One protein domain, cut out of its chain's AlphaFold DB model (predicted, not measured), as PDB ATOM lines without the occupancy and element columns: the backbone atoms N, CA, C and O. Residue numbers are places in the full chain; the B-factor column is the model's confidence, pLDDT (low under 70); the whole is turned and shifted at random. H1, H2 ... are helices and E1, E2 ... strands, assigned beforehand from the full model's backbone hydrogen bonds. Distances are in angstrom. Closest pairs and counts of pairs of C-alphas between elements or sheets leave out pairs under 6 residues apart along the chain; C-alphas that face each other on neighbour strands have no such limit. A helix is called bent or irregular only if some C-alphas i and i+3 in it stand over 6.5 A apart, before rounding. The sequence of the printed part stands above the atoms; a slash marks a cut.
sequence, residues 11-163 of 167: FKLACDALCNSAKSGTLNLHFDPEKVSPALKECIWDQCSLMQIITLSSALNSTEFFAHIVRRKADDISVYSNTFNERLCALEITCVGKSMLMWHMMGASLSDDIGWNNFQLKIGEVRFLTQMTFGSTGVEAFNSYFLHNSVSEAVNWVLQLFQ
ATOM      1  N   PHE A  11     137.839 160.001 157.694       85.62
ATOM      2  CA  PHE A  11     138.294 158.758 158.296       85.62
ATOM      3  C   PHE A  11     139.451 158.129 157.512       85.62
ATOM      4  O   PHE A  11     140.425 157.677 158.113       85.62
ATOM      5  N   LYS A  12     139.389 158.149 156.174       87.50
ATOM      6  CA  LYS A  12     140.490 157.686 155.325       87.50
ATOM      7  C   LYS A  12     141.748 158.522 155.557       87.50
ATOM      8  O   LYS A  12     142.810 157.956 155.795       87.50
ATOM      9  N   LEU A  13     141.609 159.848 155.611       88.00
ATOM     10  CA  LEU A  13     142.715 160.757 155.933       88.00
ATOM     11  C   LEU A  13     143.320 160.472 157.316       88.00
ATOM     12  O   LEU A  13     144.541 160.483 157.465       88.00
ATOM     13  N   ALA A  14     142.490 160.170 158.319       87.56
ATOM     14  CA  ALA A  14     142.963 159.786 159.648       87.56
ATOM     15  C   ALA A  14     143.737 158.456 159.628       87.56
ATOM     16  O   ALA A  14     144.798 158.358 160.244       87.56
ATOM     17  N   CYS A  15     143.255 157.454 158.886       89.38
ATOM     18  CA  CYS A  15     143.960 156.182 158.705       89.38
ATOM     19  C   CYS A  15     145.295 156.368 157.973       89.38
ATOM     20  O   CYS A  15     146.303 155.778 158.362       89.38
ATOM     21  N   ASP A  16     145.332 157.223 156.955       89.25
ATOM     22  CA  ASP A  16     146.559 157.512 156.216       89.25
ATOM     23  C   ASP A  16     147.577 158.256 157.099       89.25
ATOM     24  O   ASP A  16     148.759 157.906 157.102       89.25
ATOM     25  N   ALA A  17     147.132 159.208 157.928       88.44
ATOM     26  CA  ALA A  17     147.977 159.880 158.919       88.44
ATOM     27  C   ALA A  17     148.523 158.917 159.988       88.44
ATOM     28  O   ALA A  17     149.699 158.998 160.358       88.44
ATOM     29  N   LEU A  18     147.692 157.975 160.448       88.88
ATOM     30  CA  LEU A  18     148.091 156.910 161.366       88.88
ATOM     31  C   LEU A  18     149.195 156.038 160.747       88.88
ATOM     32  O   LEU A  18     150.239 155.823 161.361       88.88
ATOM     33  N   CYS A  19     149.007 155.605 159.499       88.19
ATOM     34  CA  CYS A  19     149.984 154.797 158.772       88.19
ATOM     35  C   CYS A  19     151.287 155.558 158.508       88.19
ATOM     36  O   CYS A  19     152.366 154.987 158.620       88.19
ATOM     37  N   ASN A  20     151.212 156.843 158.163       88.38
ATOM     38  CA  ASN A  20     152.404 157.665 157.962       88.38
ATOM     39  C   ASN A  20     153.188 157.838 159.265       88.38
ATOM     40  O   ASN A  20     154.408 157.701 159.247       88.38
ATOM     41  N   SER A  21     152.492 158.036 160.389       86.94
ATOM     42  CA  SER A  21     153.119 158.106 161.715       86.94
ATOM     43  C   SER A  21     153.782 156.780 162.107       86.94
ATOM     44  O   SER A  21     154.850 156.773 162.717       86.94
ATOM     45  N   ALA A  22     153.167 155.648 161.739       87.38
ATOM     46  CA  ALA A  22     153.743 154.318 161.925       87.38
ATOM     47  C   ALA A  22     155.059 154.160 161.141       87.38
ATOM     48  O   ALA A  22     156.065 153.750 161.711       87.38
ATOM     49  N   LYS A  23     155.081 154.560 159.861       86.31
ATOM     50  CA  LYS A  23     156.288 154.498 159.010       86.31
ATOM     51  C   LYS A  23     157.418 155.393 159.515       86.31
ATOM     52  O   LYS A  23     158.573 154.988 159.482       86.31
ATOM     53  N   SER A  24     157.107 156.604 159.973       84.62
ATOM     54  CA  SER A  24     158.115 157.536 160.495       84.62
ATOM     55  C   SER A  24     158.641 157.145 161.879       84.62
ATOM     56  O   SER A  24     159.540 157.810 162.390       84.62
ATOM     57  N   GLY A  25     158.079 156.108 162.514       79.44
ATOM     58  CA  GLY A  25     158.407 155.744 163.893       79.44
ATOM     59  C   GLY A  25     157.967 156.798 164.913       79.44
ATOM     60  O   GLY A  25     158.408 156.768 166.057       79.44
ATOM     61  N   THR A  26     157.110 157.743 164.512       81.00
ATOM     62  CA  THR A  26     156.595 158.819 165.374       81.00
ATOM     63  C   THR A  26     155.196 158.522 165.887       81.00
ATOM     64  O   THR A  26     154.542 159.409 166.437       81.00
ATOM     65  N   LEU A  27     154.711 157.295 165.687       78.06
ATOM     66  CA  LEU A  27     153.479 156.795 166.273       78.06
ATOM     67  C   LEU A  27     153.655 156.660 167.794       78.06
ATOM     68  O   LEU A  27     153.733 155.567 168.342       78.06
ATOM     69  N   ASN A  28     153.712 157.800 168.482       64.88
ATOM     70  CA  ASN A  28     153.694 157.915 169.936       64.88
ATOM     71  C   ASN A  28     152.254 157.791 170.405       64.88
ATOM     72  O   ASN A  28     151.615 158.729 170.882       64.88
ATOM     73  N   LEU A  29     151.717 156.608 170.187       58.91
ATOM     74  CA  LEU A  29     150.413 156.261 170.667       58.91
ATOM     75  C   LEU A  29     150.563 155.797 172.115       58.91
ATOM     76  O   LEU A  29     150.869 154.643 172.387       58.91
ATOM     77  N   HIS A  30     150.212 156.675 173.056       55.44
ATOM     78  CA  HIS A  30     149.615 156.258 174.335       55.44
ATOM     79  C   HIS A  30     148.211 155.666 174.097       55.44
ATOM     80  O   HIS A  30     147.233 156.017 174.754       55.44
ATOM     81  N   PHE A  31     148.089 154.834 173.071       60.81
ATOM     82  CA  PHE A  31     146.854 154.250 172.596       60.81
ATOM     83  C   PHE A  31     146.881 152.834 173.105       60.81
ATOM     84  O   PHE A  31     147.618 151.993 172.606       60.81
ATOM     85  N   ASP A  32     146.129 152.620 174.167       68.00
ATOM     86  CA  ASP A  32     145.881 151.291 174.676       68.00
ATOM     87  C   ASP A  32     145.025 150.549 173.633       68.00
ATOM     88  O   ASP A  32     143.861 150.925 173.433       68.00
ATOM     89  N   PRO A  33     145.572 149.545 172.922       69.19
ATOM     90  CA  PRO A  33     144.857 148.839 171.861       69.19
ATOM     91  C   PRO A  33     143.586 148.141 172.375       69.19
ATOM     92  O   PRO A  33     142.672 147.851 171.591       69.19
ATOM     93  N   GLU A  34     143.501 147.902 173.689       73.62
ATOM     94  CA  GLU A  34     142.340 147.331 174.370       73.62
ATOM     95  C   GLU A  34     141.213 148.353 174.571       73.62
ATOM     96  O   GLU A  34     140.040 147.982 174.592       73.62
ATOM     97  N   LYS A  35     141.529 149.654 174.633       80.38
ATOM     98  CA  LYS A  35     140.534 150.737 174.785       80.38
ATOM     99  C   LYS A  35     139.885 151.162 173.471       80.38
ATOM    100  O   LYS A  35     138.922 151.930 173.472       80.38
ATOM    101  N   VAL A  36     140.399 150.685 172.342       82.38
ATOM    102  CA  VAL A  36     139.842 150.985 171.022       82.38
ATOM    103  C   VAL A  36     138.599 150.136 170.807       82.38
ATOM    104  O   VAL A  36     138.674 148.908 170.773       82.38
ATOM    105  N   SER A  37     137.450 150.794 170.639       87.31
ATOM    106  CA  SER A  37     136.191 150.082 170.412       87.31
ATOM    107  C   SER A  37     136.260 149.183 169.163       87.31
ATOM    108  O   SER A  37     136.897 149.565 168.175       87.31
ATOM    109  N   PRO A  38     135.574 148.023 169.155       87.19
ATOM    110  CA  PRO A  38     135.532 147.140 167.989       87.19
ATOM    111  C   PRO A  38     135.093 147.856 166.706       87.19
ATOM    112  O   PRO A  38     135.718 147.685 165.669       87.19
ATOM    113  N   ALA A  39     134.102 148.751 166.786       89.12
ATOM    114  CA  ALA A  39     133.628 149.519 165.634       89.12
ATOM    115  C   ALA A  39     134.726 150.390 164.997       89.12
ATOM    116  O   ALA A  39     134.808 150.490 163.778       89.12
ATOM    117  N   LEU A  40     135.609 150.992 165.803       89.00
ATOM    118  CA  LEU A  40     136.745 151.744 165.265       89.00
ATOM    119  C   LEU A  40     137.771 150.823 164.603       89.00
ATOM    120  O   LEU A  40     138.319 151.191 163.568       89.00
ATOM    121  N   LYS A  41     138.013 149.632 165.164       90.25
ATOM    122  CA  LYS A  41     138.912 148.632 164.564       90.25
ATOM    123  C   LYS A  41     138.389 148.166 163.203       90.25
ATOM    124  O   LYS A  41     139.180 148.071 162.272       90.25
ATOM    125  N   GLU A  42     137.078 147.960 163.075       91.94
ATOM    126  CA  GLU A  42     136.407 147.644 161.803       91.94
ATOM    127  C   GLU A  42     136.576 148.771 160.787       91.94
ATOM    128  O   GLU A  42     137.032 148.538 159.672       91.94
ATOM    129  N   CYS A  43     136.304 150.014 161.191       90.69
ATOM    130  CA  CYS A  43     136.471 151.156 160.300       90.69
ATOM    131  C   CYS A  43     137.932 151.316 159.844       90.69
ATOM    132  O   CYS A  43     138.176 151.588 158.671       90.69
ATOM    133  N   ILE A  44     138.911 151.136 160.740       92.25
ATOM    134  CA  ILE A  44     140.335 151.162 160.370       92.25
ATOM    135  C   ILE A  44     140.636 150.025 159.394       92.25
ATOM    136  O   ILE A  44     141.249 150.269 158.359       92.25
ATOM    137  N   TRP A  45     140.185 148.802 159.690       93.25
ATOM    138  CA  TRP A  45     140.367 147.660 158.802       93.25
ATOM    139  C   TRP A  45     139.820 147.958 157.411       93.25
ATOM    140  O   TRP A  45     140.543 147.791 156.438       93.25
ATOM    141  N   ASP A  46     138.581 148.427 157.291       92.50
ATOM    142  CA  ASP A  46     137.926 148.655 156.001       92.50
ATOM    143  C   ASP A  46     138.599 149.765 155.180       92.50
ATOM    144  O   ASP A  46     138.643 149.679 153.954       92.50
ATOM    145  N   GLN A  47     139.173 150.776 155.838       91.62
ATOM    146  CA  GLN A  47     139.812 151.925 155.182       91.62
ATOM    147  C   GLN A  47     141.310 151.725 154.904       91.62
ATOM    148  O   GLN A  47     141.901 152.474 154.115       91.62
ATOM    149  N   CYS A  48     141.932 150.726 155.533       92.38
ATOM    150  CA  CYS A  48     143.334 150.382 155.341       92.38
ATOM    151  C   CYS A  48     143.520 149.275 154.299       92.38
ATOM    152  O   CYS A  48     142.755 148.309 154.230       92.38
ATOM    153  N   SER A  49     144.586 149.373 153.507       92.69
ATOM    154  CA  SER A  49     145.062 148.245 152.706       92.69
ATOM    155  C   SER A  49     145.739 147.178 153.582       92.69
ATOM    156  O   SER A  49     146.039 147.423 154.754       92.69
ATOM    157  N   LEU A  50     146.012 145.991 153.028       93.81
ATOM    158  CA  LEU A  50     146.769 144.947 153.737       93.81
ATOM    159  C   LEU A  50     148.166 145.439 154.141       93.81
ATOM    160  O   LEU A  50     148.630 145.180 155.251       93.81
ATOM    161  N   MET A  51     148.796 146.230 153.271       92.06
ATOM    162  CA  MET A  51     150.090 146.857 153.526       92.06
ATOM    163  C   MET A  51     150.023 147.808 154.733       92.06
ATOM    164  O   MET A  51     150.896 147.802 155.606       92.06
ATOM    165  N   GLN A  52     148.954 148.605 154.815       92.50
ATOM    166  CA  GLN A  52     148.696 149.502 155.943       92.50
ATOM    167  C   GLN A  52     148.420 148.725 157.238       92.50
ATOM    168  O   GLN A  52     148.972 149.080 158.277       92.50
ATOM    169  N   ILE A  53     147.645 147.637 157.176       94.25
ATOM    170  CA  ILE A  53     147.357 146.761 158.323       94.25
ATOM    171  C   ILE A  53     148.651 146.198 158.925       94.25
ATOM    172  O   ILE A  53     148.877 146.363 160.121       94.25
ATOM    173  N   ILE A  54     149.539 145.625 158.105       93.75
ATOM    174  CA  ILE A  54     150.845 145.115 158.561       93.75
ATOM    175  C   ILE A  54     151.685 146.222 159.198       93.75
ATOM    176  O   ILE A  54     152.260 146.028 160.268       93.75
ATOM    177  N   THR A  55     151.738 147.398 158.569       91.94
ATOM    178  CA  THR A  55     152.519 148.536 159.079       91.94
ATOM    179  C   THR A  55     152.020 148.982 160.455       91.94
ATOM    180  O   THR A  55     152.819 149.236 161.354       91.94
ATOM    181  N   LEU A  56     150.699 149.056 160.636       91.75
ATOM    182  CA  LEU A  56     150.081 149.425 161.909       91.75
ATOM    183  C   LEU A  56     150.317 148.361 162.982       91.75
ATOM    184  O   LEU A  56     150.752 148.704 164.078       91.75
ATOM    185  N   SER A  57     150.083 147.086 162.671       91.69
ATOM    186  CA  SER A  57     150.327 145.973 163.597       91.69
ATOM    187  C   SER A  57     151.793 145.888 164.024       91.69
ATOM    188  O   SER A  57     152.078 145.651 165.197       91.69
ATOM    189  N   SER A  58     152.724 146.150 163.104       91.25
ATOM    190  CA  SER A  58     154.155 146.251 163.397       91.25
ATOM    191  C   SER A  58     154.463 147.412 164.347       91.25
ATOM    192  O   SER A  58     155.126 147.215 165.365       91.25
ATOM    193  N   ALA A  59     153.942 148.614 164.079       89.25
ATOM    194  CA  ALA A  59     154.185 149.783 164.926       89.25
ATOM    195  C   ALA A  59     153.550 149.661 166.322       89.25
ATOM    196  O   ALA A  59     154.115 150.147 167.299       89.25
ATOM    197  N   LEU A  60     152.406 148.981 166.425       87.88
ATOM    198  CA  LEU A  60     151.760 148.638 167.696       87.88
ATOM    199  C   LEU A  60     152.412 147.436 168.395       87.88
ATOM    200  O   LEU A  60     152.046 147.131 169.528       87.88
ATOM    201  N   ASN A  61     153.343 146.745 167.728       87.19
ATOM    202  CA  ASN A  61     153.943 145.494 168.178       87.19
ATOM    203  C   ASN A  61     152.890 144.455 168.618       87.19
ATOM    204  O   ASN A  61     153.003 143.849 169.682       87.19
ATOM    205  N   SER A  62     151.820 144.296 167.828       87.31
ATOM    206  CA  SER A  62     150.672 143.456 168.185       87.31
ATOM    207  C   SER A  62     150.013 142.812 166.963       87.31
ATOM    208  O   SER A  62     149.585 143.498 166.032       87.31
ATOM    209  N   THR A  63     149.868 141.487 167.008       89.88
ATOM    210  CA  THR A  63     149.026 140.702 166.089       89.88
ATOM    211  C   THR A  63     147.556 140.687 166.525       89.88
ATOM    212  O   THR A  63     146.660 140.527 165.700       89.88
ATOM    213  N   GLU A  64     147.276 140.954 167.804       88.75
ATOM    214  CA  GLU A  64     145.930 140.848 168.379       88.75
ATOM    215  C   GLU A  64     145.006 142.025 168.043       88.75
ATOM    216  O   GLU A  64     143.782 141.898 168.130       88.75
ATOM    217  N   PHE A  65     145.549 143.175 167.622       89.00
ATOM    218  CA  PHE A  65     144.742 144.379 167.390       89.00
ATOM    219  C   PHE A  65     143.572 144.140 166.420       89.00
ATOM    220  O   PHE A  65     142.449 144.573 166.692       89.00
ATOM    221  N   PHE A  66     143.811 143.392 165.337       91.38
ATOM    222  CA  PHE A  66     142.803 143.033 164.335       91.38
ATOM    223  C   PHE A  66     142.322 141.576 164.427       91.38
ATOM    224  O   PHE A  66     141.488 141.170 163.618       91.38
ATOM    225  N   ALA A  67     142.774 140.794 165.416       89.62
ATOM    226  CA  ALA A  67     142.541 139.347 165.453       89.62
ATOM    227  C   ALA A  67     141.053 138.963 165.401       89.62
ATOM    228  O   ALA A  67     140.679 138.023 164.705       89.62
ATOM    229  N   HIS A  68     140.170 139.713 166.067       88.44
ATOM    230  CA  HIS A  68     138.724 139.461 166.001       88.44
ATOM    231  C   HIS A  68     138.138 139.606 164.579       88.44
ATOM    232  O   HIS A  68     137.251 138.841 164.207       88.44
ATOM    233  N   ILE A  69     138.650 140.546 163.777       92.56
ATOM    234  CA  ILE A  69     138.206 140.779 162.393       92.56
ATOM    235  C   ILE A  69     138.753 139.680 161.493       92.56
ATOM    236  O   ILE A  69     137.995 139.097 160.723       92.56
ATOM    237  N   VAL A  70     140.042 139.364 161.640       91.38
ATOM    238  CA  VAL A  70     140.719 138.294 160.897       91.38
ATOM    239  C   VAL A  70     140.023 136.955 161.130       91.38
ATOM    240  O   VAL A  70     139.681 136.276 160.171       91.38
ATOM    241  N   ARG A  71     139.705 136.612 162.385       89.50
ATOM    242  CA  ARG A  71     138.974 135.377 162.725       89.50
ATOM    243  C   ARG A  71     137.589 135.319 162.083       89.50
ATOM    244  O   ARG A  71     137.157 134.245 161.682       89.50
ATOM    245  N   ARG A  72     136.884 136.450 161.987       90.31
ATOM    246  CA  ARG A  72     135.561 136.514 161.344       90.31
ATOM    247  C   ARG A  72     135.649 136.442 159.816       90.31
ATOM    248  O   ARG A  72     134.727 135.932 159.196       90.31
ATOM    249  N   LYS A  73     136.730 136.961 159.230       90.12
ATOM    250  CA  LYS A  73     137.001 136.987 157.784       90.12
ATOM    251  C   LYS A  73     137.966 135.872 157.352       90.12
ATOM    252  O   LYS A  73     138.637 136.012 156.339       90.12
ATOM    253  N   ALA A  74     138.068 134.783 158.116       87.00
ATOM    254  CA  ALA A  74     139.072 133.746 157.876       87.00
ATOM    255  C   ALA A  74     138.938 133.111 156.481       87.00
ATOM    256  O   ALA A  74     139.946 132.902 155.816       87.00
ATOM    257  N   ASP A  75     137.707 132.893 156.011       89.81
ATOM    258  CA  ASP A  75     137.441 132.340 154.676       89.81
ATOM    259  C   ASP A  75     137.733 133.338 153.538       89.81
ATOM    260  O   ASP A  75     137.884 132.945 152.382       89.81
ATOM    261  N   ASP A  76     137.838 134.632 153.861       93.12
ATOM    262  CA  ASP A  76     138.121 135.701 152.902       93.12
ATOM    263  C   ASP A  76     139.620 135.991 152.767       93.12
ATOM    264  O   ASP A  76     140.008 136.745 151.871       93.12
ATOM    265  N   ILE A  77     140.448 135.465 153.676       93.50
ATOM    266  CA  ILE A  77     141.876 135.766 153.784       93.50
ATOM    267  C   ILE A  77     142.681 134.527 153.406       93.50
ATOM    268  O   ILE A  77     142.462 133.438 153.926       93.50
ATOM    269  N   SER A  78     143.687 134.702 152.552       92.88
ATOM    270  CA  SER A  78     144.686 133.659 152.321       92.88
ATOM    271  C   SER A  78     146.096 134.223 152.392       92.88
ATOM    272  O   SER A  78     146.349 135.372 152.023       92.88
ATOM    273  N   VAL A  79     147.004 133.401 152.915       92.81
ATOM    274  CA  VAL A  79     148.431 133.699 153.018       92.81
ATOM    275  C   VAL A  79     149.183 132.515 152.439       92.81
ATOM    276  O   VAL A  79     149.049 131.395 152.932       92.81
ATOM    277  N   TYR A  80     149.982 132.770 151.412       91.56
ATOM    278  CA  TYR A  80     150.843 131.779 150.786       91.56
ATOM    279  C   TYR A  80     152.292 132.220 150.916       91.56
ATOM    280  O   TYR A  80     152.631 133.356 150.598       91.56
ATOM    281  N   SER A  81     153.155 131.322 151.380       89.31
ATOM    282  CA  SER A  81     154.595 131.553 151.410       89.31
ATOM    283  C   SER A  81     155.277 130.773 150.295       89.31
ATOM    284  O   SER A  81     155.001 129.595 150.067       89.31
ATOM    285  N   ASN A  82     156.178 131.442 149.585       87.31
ATOM    286  CA  ASN A  82     157.019 130.832 148.574       87.31
ATOM    287  C   ASN A  82     158.484 131.118 148.899       87.31
ATOM    288  O   ASN A  82     158.941 132.263 148.867       87.31
ATOM    289  N   THR A  83     159.222 130.065 149.233       85.12
ATOM    290  CA  THR A  83     160.653 130.148 149.519       85.12
ATOM    291  C   THR A  83     161.418 129.737 148.274       85.12
ATOM    292  O   THR A  83     161.409 128.571 147.888       85.12
ATOM    293  N   PHE A  84     162.104 130.694 147.653       80.31
ATOM    294  CA  PHE A  84     162.892 130.436 146.450       80.31
ATOM    295  C   PHE A  84     164.284 129.906 146.799       80.31
ATOM    296  O   PHE A  84     164.804 129.019 146.129       80.31
ATOM    297  N   ASN A  85     164.903 130.475 147.836       80.12
ATOM    298  CA  ASN A  85     166.182 130.047 148.399       80.12
ATOM    299  C   ASN A  85     166.362 130.641 149.810       80.12
ATOM    300  O   ASN A  85     165.524 131.403 150.285       80.12
ATOM    301  N   GLU A  86     167.487 130.344 150.464       73.69
ATOM    302  CA  GLU A  86     167.810 130.822 151.821       73.69
ATOM    303  C   GLU A  86     167.846 132.356 151.971       73.69
ATOM    304  O   GLU A  86     167.809 132.877 153.084       73.69
ATOM    305  N   ARG A  87     167.943 133.100 150.863       76.19
ATOM    306  CA  ARG A  87     168.040 134.565 150.837       76.19
ATOM    307  C   ARG A  87     166.805 135.252 150.256       76.19
ATOM    308  O   ARG A  87     166.796 136.480 150.209       76.19
ATOM    309  N   LEU A  88     165.804 134.501 149.800       83.75
ATOM    310  CA  LEU A  88     164.631 135.058 149.137       83.75
ATOM    311  C   LEU A  88     163.369 134.264 149.475       83.75
ATOM    312  O   LEU A  88     163.221 133.100 149.094       83.75
ATOM    313  N   CYS A  89     162.430 134.949 150.117       88.06
ATOM    314  CA  CYS A  89     161.084 134.465 150.388       88.06
ATOM    315  C   CYS A  89     160.074 135.512 149.909       88.06
ATOM    316  O   CYS A  89     160.336 136.711 150.001       88.06
ATOM    317  N   ALA A  90     158.935 135.065 149.389       90.81
ATOM    318  CA  ALA A  90     157.795 135.922 149.115       90.81
ATOM    319  C   ALA A  90     156.570 135.434 149.892       90.81
ATOM    320  O   ALA A  90     156.305 134.233 149.937       90.81
ATOM    321  N   LEU A  91     155.819 136.367 150.468       92.69
ATOM    322  CA  LEU A  91     154.474 136.127 150.976       92.69
ATOM    323  C   LEU A  91     153.463 136.760 150.030       92.69
ATOM    324  O   LEU A  91     153.569 137.939 149.707       92.69
ATOM    325  N   GLU A  92     152.473 135.990 149.621       93.88
ATOM    326  CA  GLU A  92     151.290 136.479 148.930       93.88
ATOM    327  C   GLU A  92     150.132 136.492 149.922       93.88
ATOM    328  O   GLU A  92     149.814 135.470 150.529       93.88
ATOM    329  N   ILE A  93     149.530 137.662 150.121       94.44
ATOM    330  CA  ILE A  93     148.419 137.859 151.049       94.44
ATOM    331  C   ILE A  93     147.250 138.422 150.255       94.44
ATOM    332  O   ILE A  93     147.346 139.499 149.657       94.44
ATOM    333  N   THR A  94     146.125 137.717 150.277       94.44
ATOM    334  CA  THR A  94     144.876 138.190 149.678       94.44
ATOM    335  C   THR A  94     143.793 138.299 150.740       94.44
ATOM    336  O   THR A  94     143.789 137.576 151.735       94.44
ATOM    337  N   CYS A  95     142.892 139.256 150.544       93.62
ATOM    338  CA  CYS A  95     141.707 139.451 151.366       93.62
ATOM    339  C   CYS A  95     140.591 139.974 150.465       93.62
ATOM    340  O   CYS A  95     140.797 140.970 149.762       93.62
ATOM    341  N   VAL A  96     139.406 139.362 150.503       92.31
ATOM    342  CA  VAL A  96     138.247 139.851 149.738       92.31
ATOM    343  C   VAL A  96     137.999 141.334 150.047       92.31
ATOM    344  O   VAL A  96     137.995 141.764 151.204       92.31
ATOM    345  N   GLY A  97     137.833 142.138 148.993       89.75
ATOM    346  CA  GLY A  97     137.622 143.585 149.096       89.75
ATOM    347  C   GLY A  97     138.890 144.422 149.313       89.75
ATOM    348  O   GLY A  97     138.776 145.631 149.505       89.75
ATOM    349  N   LYS A  98     140.089 143.826 149.273       92.25
ATOM    350  CA  LYS A  98     141.375 144.537 149.356       92.25
ATOM    351  C   LYS A  98     142.283 144.181 148.180       92.25
ATOM    352  O   LYS A  98     142.193 143.087 147.630       92.25
ATOM    353  N   SER A  99     143.174 145.104 147.816       91.88
ATOM    354  CA  SER A  99     144.281 144.806 146.902       91.88
ATOM    355  C   SER A  99     145.141 143.683 147.475       91.88
ATOM    356  O   SER A  99     145.384 143.652 148.684       91.88
ATOM    357  N   MET A 100     145.618 142.792 146.606       93.81
ATOM    358  CA  MET A 100     146.584 141.761 146.981       93.81
ATOM    359  C   MET A 100     147.886 142.415 147.437       93.81
ATOM    360  O   MET A 100     148.310 143.420 146.862       93.81
ATOM    361  N   LEU A 101     148.533 141.824 148.436       94.19
ATOM    362  CA  LEU A 101     149.844 142.243 148.906       94.19
ATOM    363  C   LEU A 101     150.886 141.160 148.627       94.19
ATOM    364  O   LEU A 101     150.768 140.041 149.118       94.19
ATOM    365  N   MET A 102     151.932 141.534 147.895       93.38
ATOM    366  CA  MET A 102     153.139 140.734 147.698       93.38
ATOM    367  C   MET A 102     154.252 141.240 148.610       93.38
ATOM    368  O   MET A 102     154.701 142.370 148.477       93.38
ATOM    369  N   TRP A 103     154.752 140.425 149.524       92.62
ATOM    370  CA  TRP A 103     155.858 140.804 150.392       92.62
ATOM    371  C   TRP A 103     157.108 139.993 150.085       92.62
ATOM    372  O   TRP A 103     157.222 138.831 150.455       92.62
ATOM    373  N   HIS A 104     158.067 140.639 149.436       89.69
ATOM    374  CA  HIS A 104     159.383 140.114 149.122       89.69
ATOM    375  C   HIS A 104     160.338 140.374 150.290       89.69
ATOM    376  O   HIS A 104     160.616 141.519 150.650       89.69
ATOM    377  N   MET A 105     160.869 139.306 150.870       88.00
ATOM    378  CA  MET A 105     161.909 139.343 151.890       88.00
ATOM    379  C   MET A 105     163.226 138.928 151.241       88.00
ATOM    380  O   MET A 105     163.359 137.801 150.762       88.00
ATOM    381  N   MET A 106     164.202 139.836 151.228       86.50
ATOM    382  CA  MET A 106     165.479 139.687 150.528       86.50
ATOM    383  C   MET A 106     166.665 139.802 151.488       86.50
ATOM    384  O   MET A 106     166.700 140.672 152.357       86.50
ATOM    385  N   GLY A 107     167.673 138.947 151.326       77.50
ATOM    386  CA  GLY A 107     168.917 139.060 152.084       77.50
ATOM    387  C   GLY A 107     169.663 140.354 151.740       77.50
ATOM    388  O   GLY A 107     169.764 140.720 150.570       77.50
ATOM    389  N   ALA A 108     170.232 141.015 152.752       67.44
ATOM    390  CA  ALA A 108     170.875 142.334 152.662       67.44
ATOM    391  C   ALA A 108     172.088 142.454 151.704       67.44
ATOM    392  O   ALA A 108     172.677 143.523 151.608       67.44
ATOM    393  N   SER A 109     172.468 141.404 150.964       60.16
ATOM    394  CA  SER A 109     173.530 141.480 149.946       60.16
ATOM    395  C   SER A 109     173.091 142.147 148.632       60.16
ATOM    396  O   SER A 109     173.868 142.180 147.683       60.16
ATOM    397  N   LEU A 110     171.844 142.619 148.535       52.62
ATOM    398  CA  LEU A 110     171.282 143.257 147.347       52.62
ATOM    399  C   LEU A 110     171.127 144.772 147.569       52.62
ATOM    400  O   LEU A 110     170.130 145.233 148.112       52.62
ATOM    401  N   SER A 111     172.112 145.507 147.042       49.84
ATOM    402  CA  SER A 111     172.155 146.945 146.711       49.84
ATOM    403  C   SER A 111     172.582 147.953 147.792       49.84
ATOM    404  O   SER A 111     171.843 148.281 148.711       49.84
ATOM    405  N   ASP A 112     173.771 148.521 147.568       46.22
ATOM    406  CA  ASP A 112     174.384 149.688 148.223       46.22
ATOM    407  C   ASP A 112     173.735 151.039 147.832       46.22
ATOM    408  O   ASP A 112     174.346 152.091 147.988       46.22
ATOM    409  N   ASP A 113     172.502 151.050 147.315       52.00
ATOM    410  CA  ASP A 113     171.863 152.279 146.810       52.00
ATOM    411  C   ASP A 113     170.392 152.361 147.244       52.00
ATOM    412  O   ASP A 113     169.441 152.437 146.462       52.00
ATOM    413  N   ILE A 114     170.196 152.247 148.557       53.69
ATOM    414  CA  ILE A 114     168.876 152.162 149.175       53.69
ATOM    415  C   ILE A 114     168.329 153.588 149.354       53.69
ATOM    416  O   ILE A 114     168.655 154.290 150.308       53.69
ATOM    417  N   GLY A 115     167.523 154.029 148.382       54.41
ATOM    418  CA  GLY A 115     166.991 155.393 148.270       54.41
ATOM    419  C   GLY A 115     166.093 155.892 149.422       54.41
ATOM    420  O   GLY A 115     165.836 155.226 150.419       54.41
ATOM    421  N   TRP A 116     165.565 157.108 149.264       51.50
ATOM    422  CA  TRP A 116     165.029 157.968 150.335       51.50
ATOM    423  C   TRP A 116     163.637 157.587 150.893       51.50
ATOM    424  O   TRP A 116     163.074 158.336 151.685       51.50
ATOM    425  N   ASN A 117     163.077 156.428 150.526       67.94
ATOM    426  CA  ASN A 117     161.693 156.036 150.861       67.94
ATOM    427  C   ASN A 117     161.587 154.758 151.704       67.94
ATOM    428  O   ASN A 117     160.539 154.108 151.729       67.94
ATOM    429  N   ASN A 118     162.670 154.376 152.374       80.94
ATOM    430  CA  ASN A 118     162.657 153.216 153.251       80.94
ATOM    431  C   ASN A 118     162.189 153.592 154.653       80.94
ATOM    432  O   ASN A 118     162.493 154.671 155.159       80.94
ATOM    433  N   PHE A 119     161.479 152.672 155.293       85.19
ATOM    434  CA  PHE A 119     161.098 152.770 156.694       85.19
ATOM    435  C   PHE A 119     161.514 151.503 157.442       85.19
ATOM    436  O   PHE A 119     161.833 150.479 156.837       85.19
ATOM    437  N   GLN A 120     161.551 151.582 158.769       87.31
ATOM    438  CA  GLN A 120     161.880 150.441 159.618       87.31
ATOM    439  C   GLN A 120     160.588 149.739 160.030       87.31
ATOM    440  O   GLN A 120     159.797 150.297 160.789       87.31
ATOM    441  N   LEU A 121     160.379 148.518 159.542       88.81
ATOM    442  CA  LEU A 121     159.309 147.643 160.012       88.81
ATOM    443  C   LEU A 121     159.847 146.823 161.192       88.81
ATOM    444  O   LEU A 121     160.862 146.144 161.046       88.81
ATOM    445  N   LYS A 122     159.206 146.902 162.360       88.56
ATOM    446  CA  LYS A 122     159.611 146.168 163.572       88.56
ATOM    447  C   LYS A 122     158.714 144.944 163.771       88.56
ATOM    448  O   LYS A 122     157.499 145.091 163.861       88.56
ATOM    449  N   ILE A 123     159.297 143.756 163.865       86.62
ATOM    450  CA  ILE A 123     158.601 142.522 164.259       86.62
ATOM    451  C   ILE A 123     159.399 141.906 165.394       86.62
ATOM    452  O   ILE A 123     160.596 141.675 165.229       86.62
ATOM    453  N   GLY A 124     158.757 141.685 166.542       82.19
ATOM    454  CA  GLY A 124     159.476 141.255 167.738       82.19
ATOM    455  C   GLY A 124     160.575 142.263 168.061       82.19
ATOM    456  O   GLY A 124     160.311 143.458 168.148       82.19
ATOM    457  N   GLU A 125     161.819 141.810 168.169       82.19
ATOM    458  CA  GLU A 125     162.981 142.697 168.337       82.19
ATOM    459  C   GLU A 125     163.743 142.966 167.032       82.19
ATOM    460  O   GLU A 125     164.673 143.778 167.003       82.19
ATOM    461  N   VAL A 126     163.322 142.350 165.928       83.50
ATOM    462  CA  VAL A 126     163.960 142.510 164.626       83.50
ATOM    463  C   VAL A 126     163.399 143.716 163.888       83.50
ATOM    464  O   VAL A 126     162.203 144.017 163.915       83.50
ATOM    465  N   ARG A 127     164.291 144.426 163.196       85.25
ATOM    466  CA  ARG A 127     163.945 145.546 162.328       85.25
ATOM    467  C   ARG A 127     164.340 145.238 160.896       85.25
ATOM    468  O   ARG A 127     165.476 144.854 160.627       85.25
ATOM    469  N   PHE A 128     163.393 145.443 159.995       85.25
ATOM    470  CA  PHE A 128     163.555 145.248 158.567       85.25
ATOM    471  C   PHE A 128     163.539 146.606 157.888       85.25
ATOM    472  O   PHE A 128     162.547 147.340 157.971       85.25
ATOM    473  N   LEU A 129     164.605 146.914 157.155       88.31
ATOM    474  CA  LEU A 129     164.560 148.023 156.218       88.31
ATOM    475  C   LEU A 129     163.553 147.654 155.130       88.31
ATOM    476  O   LEU A 129     163.724 146.640 154.461       88.31
ATOM    477  N   THR A 130     162.477 148.423 155.011       88.25
ATOM    478  CA  THR A 130     161.328 148.065 154.179       88.25
ATOM    479  C   THR A 130     160.960 149.205 153.245       88.25
ATOM    480  O   THR A 130     160.897 150.366 153.646       88.25
ATOM    481  N   GLN A 131     160.666 148.852 152.001       87.75
ATOM    482  CA  GLN A 131     160.160 149.746 150.975       87.75
ATOM    483  C   GLN A 131     158.737 149.343 150.600       87.75
ATOM    484  O   GLN A 131     158.445 148.163 150.401       87.75
ATOM    485  N   MET A 132     157.860 150.336 150.458       86.00
ATOM    486  CA  MET A 132     156.557 150.156 149.818       86.00
ATOM    487  C   MET A 132     156.688 150.427 148.326       86.00
ATOM    488  O   MET A 132     157.201 151.471 147.920       86.00
ATOM    489  N   THR A 133     156.189 149.508 147.513       81.25
ATOM    490  CA  THR A 133     156.092 149.649 146.064       81.25
ATOM    491  C   THR A 133     154.648 149.414 145.649       81.25
ATOM    492  O   THR A 133     153.998 148.477 146.109       81.25
ATOM    493  N   PHE A 134     154.117 150.294 144.810       69.75
ATOM    494  CA  PHE A 134     152.784 150.123 144.244       69.75
ATOM    495  C   PHE A 134     152.952 149.447 142.885       69.75
ATOM    496  O   PHE A 134     153.631 149.987 142.010       69.75
ATOM    497  N   GLY A 135     152.400 148.241 142.740       62.38
ATOM    498  CA  GLY A 135     152.382 147.521 141.475       62.38
ATOM    499  C   GLY A 135     151.315 148.070 140.523       62.38
ATOM    500  O   GLY A 135     150.718 149.126 140.746       62.38
ATOM    501  N   SER A 136     151.050 147.331 139.446       62.84
ATOM    502  CA  SER A 136     149.877 147.562 138.596       62.84
ATOM    503  C   SER A 136     148.569 147.465 139.398       62.84
ATOM    504  O   SER A 136     148.535 146.879 140.479       62.84
ATOM    505  N   THR A 137     147.476 148.012 138.854       71.25
ATOM    506  CA  THR A 137     146.137 148.026 139.474       71.25
ATOM    507  C   THR A 137     145.786 146.710 140.172       71.25
ATOM    508  O   THR A 137     145.671 145.678 139.515       71.25
ATOM    509  N   GLY A 138     145.589 146.773 141.492       73.88
ATOM    510  CA  GLY A 138     145.160 145.645 142.326       73.88
ATOM    511  C   GLY A 138     146.269 144.923 143.099       73.88
ATOM    512  O   GLY A 138     145.938 144.044 143.891       73.88
ATOM    513  N   VAL A 139     147.546 145.296 142.919       85.19
ATOM    514  CA  VAL A 139     148.681 144.673 143.627       85.19
ATOM    515  C   VAL A 139     149.545 145.720 144.332       85.19
ATOM    516  O   VAL A 139     150.085 146.637 143.712       85.19
ATOM    517  N   GLU A 140     149.703 145.557 145.639       90.12
ATOM    518  CA  GLU A 140     150.660 146.279 146.476       90.12
ATOM    519  C   GLU A 140     151.861 145.377 146.763       90.12
ATOM    520  O   GLU A 140     151.720 144.154 146.799       90.12
ATOM    521  N   ALA A 141     153.040 145.959 146.981       89.12
ATOM    522  CA  ALA A 141     154.219 145.177 147.301       89.12
ATOM    523  C   ALA A 141     155.107 145.785 148.392       89.12
ATOM    524  O   ALA A 141     155.407 146.981 148.396       89.12
ATOM    525  N   PHE A 142     155.574 144.919 149.286       88.19
ATOM    526  CA  PHE A 142     156.628 145.191 150.251       88.19
ATOM    527  C   PHE A 142     157.939 144.565 149.805       88.19
ATOM    528  O   PHE A 142     157.975 143.388 149.463       88.19
ATOM    529  N   ASN A 143     159.021 145.325 149.915       88.81
ATOM    530  CA  ASN A 143     160.379 144.815 149.790       88.81
ATOM    531  C   ASN A 143     161.089 145.035 151.121       88.81
ATOM    532  O   ASN A 143     161.381 146.178 151.470       88.81
ATOM    533  N   SER A 144     161.342 143.966 151.872       88.88
ATOM    534  CA  SER A 144     162.053 144.022 153.150       88.88
ATOM    535  C   SER A 144     163.414 143.360 153.044       88.88
ATOM    536  O   SER A 144     163.535 142.244 152.544       88.88
ATOM    537  N   TYR A 145     164.429 144.033 153.571       86.50
ATOM    538  CA  TYR A 145     165.805 143.560 153.581       86.50
ATOM    539  C   TYR A 145     166.170 143.051 154.975       86.50
ATOM    540  O   TYR A 145     165.983 143.766 155.964       86.50
ATOM    541  N   PHE A 146     166.682 141.822 155.064       79.12
ATOM    542  CA  PHE A 146     167.022 141.177 156.336       79.12
ATOM    543  C   PHE A 146     168.508 140.809 156.443       79.12
ATOM    544  O   PHE A 146     169.162 140.421 155.471       79.12
ATOM    545  N   LEU A 147     169.025 140.892 157.670       67.62
ATOM    546  CA  LEU A 147     170.366 140.465 158.064       67.62
ATOM    547  C   LEU A 147     170.260 139.060 158.675       67.62
ATOM    548  O   LEU A 147     170.006 138.954 159.858       67.62
ATOM    549  N   HIS A 148     170.403 138.015 157.848       64.31
ATOM    550  CA  HIS A 148     170.450 136.571 158.177       64.31
ATOM    551  C   HIS A 148     169.444 136.006 159.226       64.31
ATOM    552  O   HIS A 148     169.379 136.419 160.372       64.31
ATOM    553  N   ASN A 149     168.719 134.940 158.858       64.50
ATOM    554  CA  ASN A 149     167.809 134.140 159.712       64.50
ATOM    555  C   ASN A 149     166.519 134.811 160.236       64.50
ATOM    556  O   ASN A 149     165.723 134.138 160.883       64.50
ATOM    557  N   SER A 150     166.237 136.072 159.906       73.38
ATOM    558  CA  SER A 150     165.006 136.753 160.355       73.38
ATOM    559  C   SER A 150     163.756 136.511 159.495       73.38
ATOM    560  O   SER A 150     162.673 136.976 159.847       73.38
ATOM    561  N   VAL A 151     163.872 135.799 158.368       78.94
ATOM    562  CA  VAL A 151     162.732 135.527 157.467       78.94
ATOM    563  C   VAL A 151     161.664 134.703 158.168       78.94
ATOM    564  O   VAL A 151     160.492 135.055 158.114       78.94
ATOM    565  N   SER A 152     162.061 133.637 158.866       82.12
ATOM    566  CA  SER A 152     161.117 132.751 159.551       82.12
ATOM    567  C   SER A 152     160.306 133.490 160.616       82.12
ATOM    568  O   SER A 152     159.128 133.201 160.788       82.12
ATOM    569  N   GLU A 153     160.903 134.473 161.297       85.12
ATOM    570  CA  GLU A 153     160.202 135.304 162.283       85.12
ATOM    571  C   GLU A 153     159.149 136.196 161.620       85.12
ATOM    572  O   GLU A 153     158.005 136.223 162.065       85.12
ATOM    573  N   ALA A 154     159.498 136.860 160.515       85.94
ATOM    574  CA  ALA A 154     158.550 137.682 159.770       85.94
ATOM    575  C   ALA A 154     157.408 136.846 159.168       85.94
ATOM    576  O   ALA A 154     156.247 137.238 159.267       85.94
ATOM    577  N   VAL A 155     157.719 135.677 158.596       87.06
ATOM    578  CA  VAL A 155     156.713 134.739 158.078       87.06
ATOM    579  C   VAL A 155     155.776 134.292 159.196       87.06
ATOM    580  O   VAL A 155     154.567 134.457 159.066       87.06
ATOM    581  N   ASN A 156     156.311 133.801 160.316       88.56
ATOM    582  CA  ASN A 156     155.497 133.358 161.449       88.56
ATOM    583  C   ASN A 156     154.624 134.484 162.005       88.56
ATOM    584  O   ASN A 156     153.464 134.252 162.323       88.56
ATOM    585  N   TRP A 157     155.147 135.706 162.080       90.62
ATOM    586  CA  TRP A 157     154.383 136.856 162.550       90.62
ATOM    587  C   TRP A 157     153.228 137.224 161.609       90.62
ATOM    588  O   TRP A 157     152.127 137.511 162.073       90.62
ATOM    589  N   VAL A 158     153.432 137.169 160.289       90.81
ATOM    590  CA  VAL A 158     152.347 137.375 159.310       90.81
ATOM    591  C   VAL A 158     151.306 136.267 159.407       90.81
ATOM    592  O   VAL A 158     150.110 136.552 159.349       90.81
ATOM    593  N   LEU A 159     151.749 135.018 159.576       88.94
ATOM    594  CA  LEU A 159     150.843 133.895 159.793       88.94
ATOM    595  C   LEU A 159     150.040 134.103 161.081       88.94
ATOM    596  O   LEU A 159     148.833 133.982 161.031       88.94
ATOM    597  N   GLN A 160     150.641 134.535 162.189       90.00
ATOM    598  CA  GLN A 160     149.897 134.876 163.413       90.00
ATOM    599  C   GLN A 160     148.930 136.054 163.226       90.00
ATOM    600  O   GLN A 160     147.872 136.100 163.847       90.00
ATOM    601  N   LEU A 161     149.286 137.031 162.387       91.56
ATOM    602  CA  LEU A 161     148.441 138.192 162.117       91.56
ATOM    603  C   LEU A 161     147.195 137.832 161.292       91.56
ATOM    604  O   LEU A 161     146.133 138.399 161.537       91.56
ATOM    605  N   PHE A 162     147.319 136.938 160.305       90.44
ATOM    606  CA  PHE A 162     146.273 136.668 159.306       90.44
ATOM    607  C   PHE A 162     145.720 135.240 159.306       90.44
ATOM    608  O   PHE A 162     144.688 134.993 158.686       90.44
ATOM    609  N   GLN A 163     146.373 134.303 159.982       78.81
ATOM    610  CA  GLN A 163     145.940 132.921 160.128       78.81
ATOM    611  C   GLN A 163     145.741 132.583 161.603       78.81
ATOM    612  O   GLN A 163     146.395 133.099 162.506       78.81
TER     613      GLN A 163
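This is residues 11 to 163 of the 167 residues of an uncharacterized protein of Caenorhabditis brenneri (UniProt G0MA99). A twisted sheet of six strands curls round helix H5, and H3 shares the same hollow near the middle of the domain. H1, H2 and H4 gather at one end: H1 packs on H3, H4 packs on the last residues of H5, and H2 touches both H1 and H4. The 153 printed residues run H1 H2 H3 H4 E1 E2 E3 E4 E5 E6 H5; the sheet is mixed, in the order E1 E2 E3 E6 E5 E4. The class is mixed, helices and strands, and the whole is compact, with a radius of gyration of the C-alphas of 15.0 A and spans of 43 by 34 by 31 A.

E1, residues 77 to 85, E2, 88 to 95, and E3, 100 to 107, form a meander, each strand the antiparallel neighbour of the one before, with N 80 and O 92 at 2.8 A and N 91 and O 103 at 2.8 A. E4, residues 118 to 123, E5, 126 to 134, and E6, 139 to 146, form another, with N 121 and O 128 at 2.9 A and N 133 and O 141 at 2.8 A. E3 and E6 are parallel at 19 degrees, with N 104 and O 142 at 2.8 A. H3, residues 50 to 59, and H5, residues 151 to 162, are on the same face of the sheet E1 E2 E3 E6 E5 E4, an arrangement of two layers, with helices on one face of a sheet. The closest C-alphas of H3 and E4, Ser 58 and Lys 122, are 5.5 A apart; those of H5 and E1, Ile 77 and Phe 162, 7.1 A. H1, residues 11 to 23, touches H3 with residues 18 to 23 alone, Ala 22 to Ala 59 at 5.5 A between C-alphas, at a steep tilt of 54 degrees, and only grazes the sheet. H2, residues 38 to 47, is not on the sheet; it touches H1 at Lys 12 and Gln 47, closest C-alphas 5.8 A apart. H4, residues 64 to 72, touches H2 at Lys 41 and Phe 66, closest C-alphas 6.8 A apart, and H5 at Val 70 and Phe 162, 6.0 A. In H1, H2, H3 and H5 every O i to N i+4 pair is within hydrogen-bond range; in H4, 3 of 5.

H1 begins at C-alpha 11 (138.294, 158.758, 158.296) and is 18.5 A long. E1 is 25.5 A, E5 24.5 A and H5 16.6 A, ending at C-alpha 162 (146.273, 136.668, 159.306). H4 is irregular: C-alphas 65 and 68 are 7.9 A apart.

The C-alphas farthest apart, Ala 39 and Asp 112, are 44.3 A apart. The printed part has no cut; the link H1 to H2 is long, 14 residues. Mean pLDDT of the printed part is 83.8, and residues 28 to 33, 108 to 117, 134 to 136 and 147 to 149 are under 70.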